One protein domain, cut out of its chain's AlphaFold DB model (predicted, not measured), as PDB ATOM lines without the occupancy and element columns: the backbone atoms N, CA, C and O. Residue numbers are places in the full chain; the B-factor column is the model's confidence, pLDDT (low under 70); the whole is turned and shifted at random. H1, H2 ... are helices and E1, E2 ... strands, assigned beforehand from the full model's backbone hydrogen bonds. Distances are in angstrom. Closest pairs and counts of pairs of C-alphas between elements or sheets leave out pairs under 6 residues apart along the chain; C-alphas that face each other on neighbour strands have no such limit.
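What this domain is: This is residues 244 to 322 of the 328 residues of an uncharacterized protein of Trichoderma harzianum CBS 226.95 (UniProt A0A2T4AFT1). What shape is this? There is little regular structure: two small lobes end to end, one with hairpin E1 and E2, loop 255 to 275 and H1, the other with H2 and loop 293 to 309. What is printed? 79 residues, under half of them in named elements, run E1, E2, H1, H2, class mixed, sheet E1 - E2 antiparallel. The whole is loose, radius of gyration of the C-alphas 15.0 A, spanning 41 by 29 by 16 A.

How they stand to each other: How do the strands pair? E1, residues 251 to 254, and E2, residues 276 to 278, form an antiparallel hairpin; N 276 and O 254, 2.8 A apart, are within hydrogen-bond range. And the helices? H1, residues 279 to 287, comes closest to E1 at C-alphas 279 and 251, 5.7 A. H2, residues 312 to 321, is apart from E1, E2 and H1. Every O i to N i+4 pair is within hydrogen-bond range in H2, 4 of 5 in H1.

Where its parts are: Where does E1 begin? C-alpha 251 is at (19.199, -40.472, 17.460); E1 spans 9.5 A, E2 5.5 A. Where does H2 end? C-alpha 321 is at (27.722, -20.330, 45.136); H2 spans 14.2 A, H1 11.5 A.

The domain as a whole: Which links are long? E1 to E2 and H1 to H2; the printed part has no cut. Where is confidence low? 21 residues are under 70, among them 284 to 292.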
ATOM      1  N   LYS A 244      32.482 -36.516  18.420       64.38
ATOM      2  CA  LYS A 244      32.026 -35.363  17.624       64.38
ATOM      3  C   LYS A 244      30.577 -35.560  17.152       64.38
ATOM      4  O   LYS A 244      29.795 -34.616  17.222       64.38
ATOM      5  N   ALA A 245      30.190 -36.784  16.782       65.12
ATOM      6  CA  ALA A 245      28.815 -37.124  16.399       65.12
ATOM      7  C   ALA A 245      27.824 -37.040  17.578       65.12
ATOM      8  O   ALA A 245      26.688 -36.599  17.406       65.12
ATOM      9  N   LEU A 246      28.254 -37.383  18.800       68.00
ATOM     10  CA  LEU A 246      27.398 -37.275  19.992       68.00
ATOM     11  C   LEU A 246      27.064 -35.831  20.405       68.00
ATOM     12  O   LEU A 246      26.076 -35.614  21.107       68.00
ATOM     13  N   LYS A 247      27.850 -34.837  19.964       65.94
ATOM     14  CA  LYS A 247      27.563 -33.410  20.201       65.94
ATOM     15  C   LYS A 247      26.417 -32.881  19.333       65.94
ATOM     16  O   LYS A 247      25.824 -31.863  19.678       65.94
ATOM     17  N   GLN A 248      26.101 -33.550  18.224       66.06
ATOM     18  CA  GLN A 248      24.979 -33.179  17.365       66.06
ATOM     19  C   GLN A 248      23.663 -33.762  17.896       66.06
ATOM     20  O   GLN A 248      23.614 -34.865  18.449       66.06
ATOM     21  N   ARG A 249      22.563 -33.022  17.706       65.12
ATOM     22  CA  ARG A 249      21.211 -33.466  18.069       65.12
ATOM     23  C   ARG A 249      20.774 -34.601  17.139       65.12
ATOM     24  O   ARG A 249      20.223 -34.349  16.073       65.12
ATOM     25  N   GLY A 250      20.993 -35.838  17.573       72.31
ATOM     26  CA  GLY A 250      20.675 -37.046  16.814       72.31
ATOM     27  C   GLY A 250      20.022 -38.146  17.649       72.31
ATOM     28  O   GLY A 250      19.994 -38.100  18.885       72.31
ATOM     29  N   LYS A 251      19.495 -39.140  16.931       75.94
ATOM     30  CA  LYS A 251      19.199 -40.472  17.460       75.94
ATOM     31  C   LYS A 251      20.357 -41.396  17.092       75.94
ATOM     32  O   LYS A 251      20.928 -41.259  16.013       75.94
ATOM     33  N   GLY A 252      20.625 -42.367  17.945       76.00
ATOM     34  CA  GLY A 252      21.595 -43.431  17.723       76.00
ATOM     35  C   GLY A 252      21.295 -44.557  18.701       76.00
ATOM     36  O   GLY A 252      20.525 -44.347  19.629       76.00
ATOM     37  N   LYS A 253      21.842 -45.750  18.470       80.50
ATOM     38  CA  LYS A 253      21.627 -46.920  19.327       80.50
ATOM     39  C   LYS A 253      22.934 -47.247  20.029       80.50
ATOM     40  O   LYS A 253      23.858 -47.729  19.379       80.50
ATOM     41  N   TYR A 254      23.015 -46.956  21.322       81.56
ATOM     42  CA  TYR A 254      24.246 -47.119  22.093       81.56
ATOM     43  C   TYR A 254      24.002 -47.875  23.398       81.56
ATOM     44  O   TYR A 254      23.025 -47.603  24.089       81.56
ATOM     45  N   TYR A 255      24.928 -48.757  23.760       82.50
ATOM     46  CA  TYR A 255      25.051 -49.326  25.103       82.50
ATOM     47  C   TYR A 255      26.280 -48.726  25.790       82.50
ATOM     48  O   TYR A 255      27.196 -48.258  25.110       82.50
ATOM     49  N   CYS A 256      26.318 -48.720  27.125       81.12
ATOM     50  CA  CYS A 256      27.527 -48.301  27.832       81.12
ATOM     51  C   CYS A 256      28.670 -49.305  27.578       81.12
ATOM     52  O   CYS A 256      28.446 -50.495  27.797       81.12
ATOM     53  N   PRO A 257      29.877 -48.860  27.175       77.31
ATOM     54  CA  PRO A 257      31.040 -49.737  27.004       77.31
ATOM     55  C   PRO A 257      31.391 -50.577  28.240       77.31
ATOM     56  O   PRO A 257      31.714 -51.748  28.092       77.31
ATOM     57  N   ARG A 258      31.171 -50.027  29.445       73.12
ATOM     58  CA  ARG A 258      31.321 -50.712  30.750       73.12
ATOM     59  C   ARG A 258      30.365 -51.883  30.975       73.12
ATOM     60  O   ARG A 258      30.421 -52.543  32.012       73.12
ATOM     61  N   GLY A 259      29.420 -52.103  30.061       79.19
ATOM     62  CA  GLY A 259      28.402 -53.137  30.175       79.19
ATOM     63  C   GLY A 259      27.685 -53.090  31.527       79.19
ATOM     64  O   GLY A 259      27.232 -52.035  31.979       79.19
ATOM     65  N   HIS A 260      27.610 -54.249  32.181       79.31
ATOM     66  CA  HIS A 260      26.915 -54.440  33.456       79.31
ATOM     67  C   HIS A 260      27.616 -53.770  34.654       79.31
ATOM     68  O   HIS A 260      27.038 -53.709  35.734       79.31
ATOM     69  N   GLN A 261      28.826 -53.231  34.474       68.56
ATOM     70  CA  GLN A 261      29.559 -52.478  35.498       68.56
ATOM     71  C   GLN A 261      29.264 -50.964  35.443       68.56
ATOM     72  O   GLN A 261      29.892 -50.177  36.151       68.56
ATOM     73  N   CYS A 262      28.318 -50.511  34.605       74.06
ATOM     74  CA  CYS A 262      27.984 -49.091  34.503       74.06
ATOM     75  C   CYS A 262      27.150 -48.578  35.696       74.06
ATOM     76  O   CYS A 262      25.919 -48.637  35.698       74.06
ATOM     77  N   ASP A 263      27.838 -47.941  36.645       68.75
ATOM     78  CA  ASP A 263      27.295 -47.202  37.794       68.75
ATOM     79  C   ASP A 263      26.399 -45.999  37.421       68.75
ATOM     80  O   ASP A 263      25.602 -45.519  38.227       68.75
ATOM     81  N   LYS A 264      26.510 -45.496  36.185       66.81
ATOM     82  CA  LYS A 264      25.903 -44.233  35.718       66.81
ATOM     83  C   LYS A 264      24.666 -44.419  34.842       66.81
ATOM     84  O   LYS A 264      24.435 -43.655  33.907       66.81
ATOM     85  N   GLY A 265      23.851 -45.424  35.160       70.44
ATOM     86  CA  GLY A 265      22.569 -45.660  34.490       70.44
ATOM     87  C   GLY A 265      22.689 -46.277  33.096       70.44
ATOM     88  O   GLY A 265      21.768 -46.144  32.297       70.44
ATOM     89  N   GLY A 266      23.810 -46.943  32.796       78.88
ATOM     90  CA  GLY A 266      23.920 -47.883  31.673       78.88
ATOM     91  C   GLY A 266      23.308 -49.256  31.968       78.88
ATOM     92  O   GLY A 266      23.224 -50.081  31.062       78.88
ATOM     93  N   VAL A 267      22.862 -49.477  33.208       82.69
ATOM     94  CA  VAL A 267      22.206 -50.694  33.692       82.69
ATOM     95  C   VAL A 267      20.877 -50.322  34.355       82.69
ATOM     96  O   VAL A 267      20.784 -49.287  35.020       82.69
ATOM     97  N   ASP A 268      19.839 -51.133  34.153       79.19
ATOM     98  CA  ASP A 268      18.540 -50.967  34.802       79.19
ATOM     99  C   ASP A 268      18.514 -51.536  36.236       79.19
ATOM    100  O   ASP A 268      19.452 -52.173  36.716       79.19
ATOM    101  N   LYS A 269      17.394 -51.330  36.935       80.12
ATOM    102  CA  LYS A 269      17.158 -51.837  38.301       80.12
ATOM    103  C   LYS A 269      17.116 -53.372  38.430       80.12
ATOM    104  O   LYS A 269      16.951 -53.871  39.539       80.12
ATOM    105  N   HIS A 270      17.195 -54.103  37.320       77.88
ATOM    106  CA  HIS A 270      17.200 -55.564  37.245       77.88
ATOM    107  C   HIS A 270      18.547 -56.122  36.752       77.88
ATOM    108  O   HIS A 270      18.684 -57.336  36.636       77.88
ATOM    109  N   GLY A 271      19.541 -55.267  36.486       77.81
ATOM    110  CA  GLY A 271      20.864 -55.672  36.008       77.81
ATOM    111  C   GLY A 271      21.018 -55.715  34.482       77.81
ATOM    112  O   GLY A 271      22.088 -56.091  34.008       77.81
ATOM    113  N   ASN A 272      20.012 -55.321  33.695       83.00
ATOM    114  CA  ASN A 272      20.059 -55.367  32.226       83.00
ATOM    115  C   ASN A 272      20.681 -54.105  31.620       83.00
ATOM    116  O   ASN A 272      20.497 -53.005  32.137       83.00
ATOM    117  N   LEU A 273      21.349 -54.235  30.470       82.44
ATOM    118  CA  LEU A 273      21.925 -53.094  29.752       82.44
ATOM    119  C   LEU A 273      20.843 -52.162  29.189       82.44
ATOM    120  O   LEU A 273      19.939 -52.590  28.471       82.44
ATOM    121  N   ILE A 274      20.984 -50.864  29.451       80.88
ATOM    122  CA  ILE A 274      20.100 -49.826  28.918       80.88
ATOM    123  C   ILE A 274      20.570 -49.408  27.521       80.88
ATOM    124  O   ILE A 274      21.699 -48.946  27.336       80.88
ATOM    125  N   LEU A 275      19.668 -49.519  26.543       82.94
ATOM    126  CA  LEU A 275      19.847 -48.952  25.208       82.94
ATOM    127  C   LEU A 275      19.528 -47.450  25.223       82.94
ATOM    128  O   LEU A 275      18.401 -47.033  25.487       82.94
ATOM    129  N   PHE A 276      20.508 -46.623  24.873       83.12
ATOM    130  CA  PHE A 276      20.332 -45.184  24.711       83.12
ATOM    131  C   PHE A 276      19.974 -44.839  23.263       83.12
ATOM    132  O   PHE A 276      20.859 -44.762  22.416       83.12
ATOM    133  N   ASP A 277      18.696 -44.541  23.006       79.94
ATOM    134  CA  ASP A 277      18.178 -44.110  21.688       79.94
ATOM    135  C   ASP A 277      18.535 -42.656  21.293       79.94
ATOM    136  O   ASP A 277      18.222 -42.188  20.191       79.94
ATOM    137  N   ARG A 278      19.125 -41.881  22.214       80.38
ATOM    138  CA  ARG A 278      19.439 -40.454  22.029       80.38
ATOM    139  C   ARG A 278      20.907 -40.178  22.308       80.38
ATOM    140  O   ARG A 278      21.386 -40.444  23.413       80.38
ATOM    141  N   ASN A 279      21.562 -39.496  21.368       78.75
ATOM    142  CA  ASN A 279      22.966 -39.093  21.474       78.75
ATOM    143  C   ASN A 279      23.242 -38.325  22.775       78.75
ATOM    144  O   ASN A 279      24.233 -38.589  23.444       78.75
ATOM    145  N   SER A 280      22.334 -37.430  23.181       71.38
ATOM    146  CA  SER A 280      22.471 -36.621  24.401       71.38
ATOM    147  C   SER A 280      22.419 -37.434  25.697       71.38
ATOM    148  O   SER A 280      23.072 -37.066  26.670       71.38
ATOM    149  N   SER A 281      21.629 -38.512  25.729       74.12
ATOM    150  CA  SER A 281      21.504 -39.379  26.904       74.12
ATOM    151  C   SER A 281      22.749 -40.245  27.051       74.12
ATOM    152  O   SER A 281      23.332 -40.294  28.129       74.12
ATOM    153  N   PHE A 282      23.218 -40.830  25.945       76.81
ATOM    154  CA  PHE A 282      24.466 -41.588  25.929       76.81
ATOM    155  C   PHE A 282      25.682 -40.710  26.256       76.81
ATOM    156  O   PHE A 282      26.506 -41.064  27.096       76.81
ATOM    157  N   ALA A 283      25.750 -39.511  25.669       71.19
ATOM    158  CA  ALA A 283      26.802 -38.536  25.942       71.19
ATOM    159  C   ALA A 283      26.893 -38.162  27.428       71.19
ATOM    160  O   ALA A 283      27.993 -37.941  27.916       71.19
ATOM    161  N   TYR A 284      25.782 -38.107  28.169       68.19
ATOM    162  CA  TYR A 284      25.828 -37.820  29.606       68.19
ATOM    163  C   TYR A 284      26.567 -38.917  30.391       68.19
ATOM    164  O   TYR A 284      27.430 -38.612  31.216       68.19
ATOM    165  N   VAL A 285      26.275 -40.184  30.083       68.50
ATOM    166  CA  VAL A 285      26.910 -41.353  30.711       68.50
ATOM    167  C   VAL A 285      28.396 -41.428  30.348       68.50
ATOM    168  O   VAL A 285      29.234 -41.595  31.230       68.50
ATOM    169  N   VAL A 286      28.729 -41.208  29.071       65.56
ATOM    170  CA  VAL A 286      30.105 -41.285  28.548       65.56
ATOM    171  C   VAL A 286      30.976 -40.085  28.948       65.56
ATOM    172  O   VAL A 286      32.157 -40.257  29.213       65.56
ATOM    173  N   ILE A 287      30.435 -38.863  29.032       59.47
ATOM    174  CA  ILE A 287      31.224 -37.650  29.349       59.47
ATOM    175  C   ILE A 287      31.412 -37.466  30.865       59.47
ATOM    176  O   ILE A 287      32.361 -36.808  31.289       59.47
ATOM    177  N   SER A 288      30.555 -38.064  31.701       57.06
ATOM    178  CA  SER A 288      30.690 -38.034  33.166       57.06
ATOM    179  C   SER A 288      32.103 -38.384  33.689       57.06
ATOM    180  O   SER A 288      32.634 -37.573  34.459       57.06
ATOM    181  N   PRO A 289      32.750 -39.511  33.303       55.34
ATOM    182  CA  PRO A 289      34.122 -39.824  33.730       55.34
ATOM    183  C   PRO A 289      35.153 -38.767  33.300       55.34
ATOM    184  O   PRO A 289      36.024 -38.417  34.092       55.34
ATOM    185  N   PHE A 290      35.003 -38.175  32.112       54.34
ATOM    186  CA  PHE A 290      35.945 -37.193  31.562       54.34
ATOM    187  C   PHE A 290      35.861 -35.790  32.180       54.34
ATOM    188  O   PHE A 290      36.577 -34.910  31.716       54.34
ATOM    189  N   SER A 291      35.020 -35.560  33.201       64.25
ATOM    190  CA  SER A 291      34.802 -34.257  33.864       64.25
ATOM    191  C   SER A 291      36.124 -33.544  34.227       64.25
ATOM    192  O   SER A 291      36.705 -33.827  35.287       64.25
ATOM    193  N   PRO A 292      36.624 -32.621  33.376       62.00
ATOM    194  CA  PRO A 292      38.028 -32.217  33.433       62.00
ATOM    195  C   PRO A 292      38.222 -31.056  34.409       62.00
ATOM    196  O   PRO A 292      39.272 -30.917  35.032       62.00
ATOM    197  N   TRP A 293      37.169 -30.264  34.605       72.50
ATOM    198  CA  TRP A 293      37.113 -29.162  35.549       72.50
ATOM    199  C   TRP A 293      36.925 -29.723  36.958       72.50
ATOM    200  O   TRP A 293      36.026 -30.527  37.204       72.50
ATOM    201  N   ARG A 294      37.771 -29.315  37.901       82.88
ATOM    202  CA  ARG A 294      37.687 -29.709  39.313       82.88
ATOM    203  C   ARG A 294      37.657 -28.455  40.179       82.88
ATOM    204  O   ARG A 294      38.303 -27.476  39.819       82.88
ATOM    205  N   CYS A 295      36.958 -28.487  41.313       82.69
ATOM    206  CA  CYS A 295      37.172 -27.463  42.331       82.69
ATOM    207  C   CYS A 295      38.484 -27.739  43.073       82.69
ATOM    208  O   CYS A 295      38.675 -28.800  43.667       82.69
ATOM    209  N   ASP A 296      39.371 -26.765  42.965       81.00
ATOM    210  CA  ASP A 296      40.722 -26.631  43.509       81.00
ATOM    211  C   ASP A 296      40.765 -25.732  44.757       81.00
ATOM    212  O   ASP A 296      41.766 -25.718  45.466       81.00
ATOM    213  N   VAL A 297      39.683 -24.999  45.045       80.81
ATOM    214  CA  VAL A 297      39.599 -24.082  46.188       80.81
ATOM    215  C   VAL A 297      39.723 -24.876  47.504       80.81
ATOM    216  O   VAL A 297      38.921 -25.794  47.731       80.81
ATOM    217  N   PRO A 298      40.696 -24.547  48.380       78.00
ATOM    218  CA  PRO A 298      40.854 -25.200  49.678       78.00
ATOM    219  C   PRO A 298      39.574 -25.107  50.514       78.00
ATOM    220  O   PRO A 298      38.853 -24.114  50.451       78.00
ATOM    221  N   GLY A 299      39.260 -26.153  51.282       77.94
ATOM    222  CA  GLY A 299      38.042 -26.168  52.098       77.94
ATOM    223  C   GLY A 299      36.737 -26.421  51.333       77.94
ATOM    224  O   GLY A 299      35.657 -26.143  51.856       77.94
ATOM    225  N   CYS A 300      36.795 -26.923  50.094       82.81
ATOM    226  CA  CYS A 300      35.597 -27.314  49.346       82.81
ATOM    227  C   CYS A 300      34.792 -28.394  50.102       82.81
ATOM    228  O   CYS A 300      35.337 -29.471  50.354       82.81
ATOM    229  N   PRO A 301      33.498 -28.173  50.413       81.06
ATOM    230  CA  PRO A 301      32.681 -29.140  51.153       81.06
ATOM    231  C   PRO A 301      32.262 -30.354  50.305       81.06
ATOM    232  O   PRO A 301      31.718 -31.322  50.834       81.06
ATOM    233  N   ASN A 302      32.491 -30.325  48.986       79.94
ATOM    234  CA  ASN A 302      32.180 -31.449  48.110       79.94
ATOM    235  C   ASN A 302      33.327 -32.480  48.113       79.94
ATOM    236  O   ASN A 302      34.464 -32.120  47.792       79.94
ATOM    237  N   PRO A 303      33.049 -33.777  48.358       75.25
ATOM    238  CA  PRO A 303      34.077 -34.816  48.342       75.25
ATOM    239  C   PRO A 303      34.715 -34.982  46.948       75.25
ATOM    240  O   PRO A 303      34.109 -34.593  45.941       75.25
ATOM    241  N   PRO A 304      35.902 -35.615  46.833       69.94
ATOM    242  CA  PRO A 304      36.675 -35.688  45.589       69.94
ATOM    243  C   PRO A 304      35.909 -36.173  44.348       69.94
ATOM    244  O   PRO A 304      36.103 -35.615  43.265       69.94
ATOM    245  N   LYS A 305      34.999 -37.149  44.506       67.44
ATOM    246  CA  LYS A 305      34.140 -37.676  43.427       67.44
ATOM    247  C   LYS A 305      33.027 -36.669  43.005       67.44
ATOM    248  O   LYS A 305      32.599 -36.700  41.856       67.44
ATOM    249  N   LYS A 306      32.615 -35.716  43.866       72.50
ATOM    250  CA  LYS A 306      31.552 -34.695  43.628       72.50
ATOM    251  C   LYS A 306      32.050 -33.261  43.359       72.50
ATOM    252  O   LYS A 306      31.244 -32.388  43.046       72.50
ATOM    253  N   ARG A 307      33.357 -32.992  43.459       79.12
ATOM    254  CA  ARG A 307      33.976 -31.702  43.071       79.12
ATOM    255  C   ARG A 307      34.468 -31.659  41.614       79.12
ATOM    256  O   ARG A 307      35.258 -30.783  41.269       79.12
ATOM    257  N   ARG A 308      34.059 -32.616  40.771       77.81
ATOM    258  CA  ARG A 308      34.362 -32.664  39.327       77.81
ATOM    259  C   ARG A 308      33.157 -32.170  38.512       77.81
ATOM    260  O   ARG A 308      32.022 -32.502  38.841       77.81
ATOM    261  N   PHE A 309      33.405 -31.425  37.437       76.25
ATOM    262  CA  PHE A 309      32.384 -30.808  36.585       76.25
ATOM    263  C   PHE A 309      32.659 -31.080  35.102       76.25
ATOM    264  O   PHE A 309      33.771 -30.890  34.610       76.25
ATOM    265  N   ALA A 310      31.619 -31.461  34.360       67.38
ATOM    266  CA  ALA A 310      31.706 -31.704  32.917       67.38
ATOM    267  C   ALA A 310      31.826 -30.413  32.074       67.38
ATOM    268  O   ALA A 310      32.150 -30.476  30.891       67.38
ATOM    269  N   ARG A 311      31.554 -29.235  32.658       70.88
ATOM    270  CA  ARG A 311      31.593 -27.920  31.988       70.88
ATOM    271  C   ARG A 311      32.239 -26.869  32.887       70.88
ATOM    272  O   ARG A 311      32.033 -26.907  34.100       70.88
ATOM    273  N   ARG A 312      32.952 -25.912  32.281       72.06
ATOM    274  CA  ARG A 312      33.630 -24.820  32.995       72.06
ATOM    275  C   ARG A 312      32.631 -23.929  33.739       72.06
ATOM    276  O   ARG A 312      32.795 -23.731  34.935       72.06
ATOM    277  N   ASP A 313      31.535 -23.540  33.095       77.12
ATOM    278  CA  ASP A 313      30.467 -22.716  33.687       77.12
ATOM    279  C   ASP A 313      29.839 -23.375  34.936       77.12
ATOM    280  O   ASP A 313      29.354 -22.695  35.840       77.12
ATOM    281  N   GLY A 314      29.858 -24.713  35.010       81.12
ATOM    282  CA  GLY A 314      29.426 -25.467  36.189       81.12
ATOM    283  C   GLY A 314      30.409 -25.360  37.359       81.12
ATOM    284  O   GLY A 314      29.976 -25.200  38.499       81.12
ATOM    285  N   LEU A 315      31.715 -25.388  37.074       82.94
ATOM    286  CA  LEU A 315      32.768 -25.137  38.061       82.94
ATOM    287  C   LEU A 315      32.741 -23.679  38.542       82.94
ATOM    288  O   LEU A 315      32.800 -23.440  39.743       82.94
ATOM    289  N   GLU A 316      32.631 -22.711  37.634       83.06
ATOM    290  CA  GLU A 316      32.588 -21.282  37.978       83.06
ATOM    291  C   GLU A 316      31.373 -20.963  38.853       83.06
ATOM    292  O   GLU A 316      31.513 -20.346  39.910       83.06
ATOM    293  N   ARG A 317      30.192 -21.488  38.494       84.94
ATOM    294  CA  ARG A 317      28.993 -21.375  39.331       84.94
ATOM    295  C   ARG A 317      29.186 -22.023  40.699       84.94
ATOM    296  O   ARG A 317      28.777 -21.436  41.689       84.94
ATOM    297  N   HIS A 318      29.825 -23.191  40.774       86.50
ATOM    298  CA  HIS A 318      30.131 -23.844  42.048       86.50
ATOM    299  C   HIS A 318      31.088 -23.015  42.920       86.50
ATOM    300  O   HIS A 318      30.808 -22.837  44.104       86.50
ATOM    301  N   LYS A 319      32.165 -22.456  42.349       83.69
ATOM    302  CA  LYS A 319      33.080 -21.545  43.061       83.69
ATOM    303  C   LYS A 319      32.354 -20.302  43.590       83.69
ATOM    304  O   LYS A 319      32.660 -19.855  44.688       83.69
ATOM    305  N   ALA A 320      31.387 -19.774  42.837       81.88
ATOM    306  CA  ALA A 320      30.617 -18.590  43.217       81.88
ATOM    307  C   ALA A 320      29.504 -18.855  44.254       81.88
ATOM    308  O   ALA A 320      29.174 -17.954  45.020       81.88
ATOM    309  N   THR A 321      28.894 -20.049  44.278       82.69
ATOM    310  CA  THR A 321      27.722 -20.330  45.136       82.69
ATOM    311  C   THR A 321      28.009 -21.198  46.357       82.69
ATOM    312  O   THR A 321      27.239 -21.158  47.316       82.69
ATOM    313  N   VAL A 322      29.084 -21.989  46.354       83.56
ATOM    314  CA  VAL A 322      29.422 -22.876  47.472       83.56
ATOM    315  C   VAL A 322      30.413 -22.191  48.408       83.56
ATOM    316  O   VAL A 322      31.460 -21.706  47.986       83.56
TER     317      VAL A 322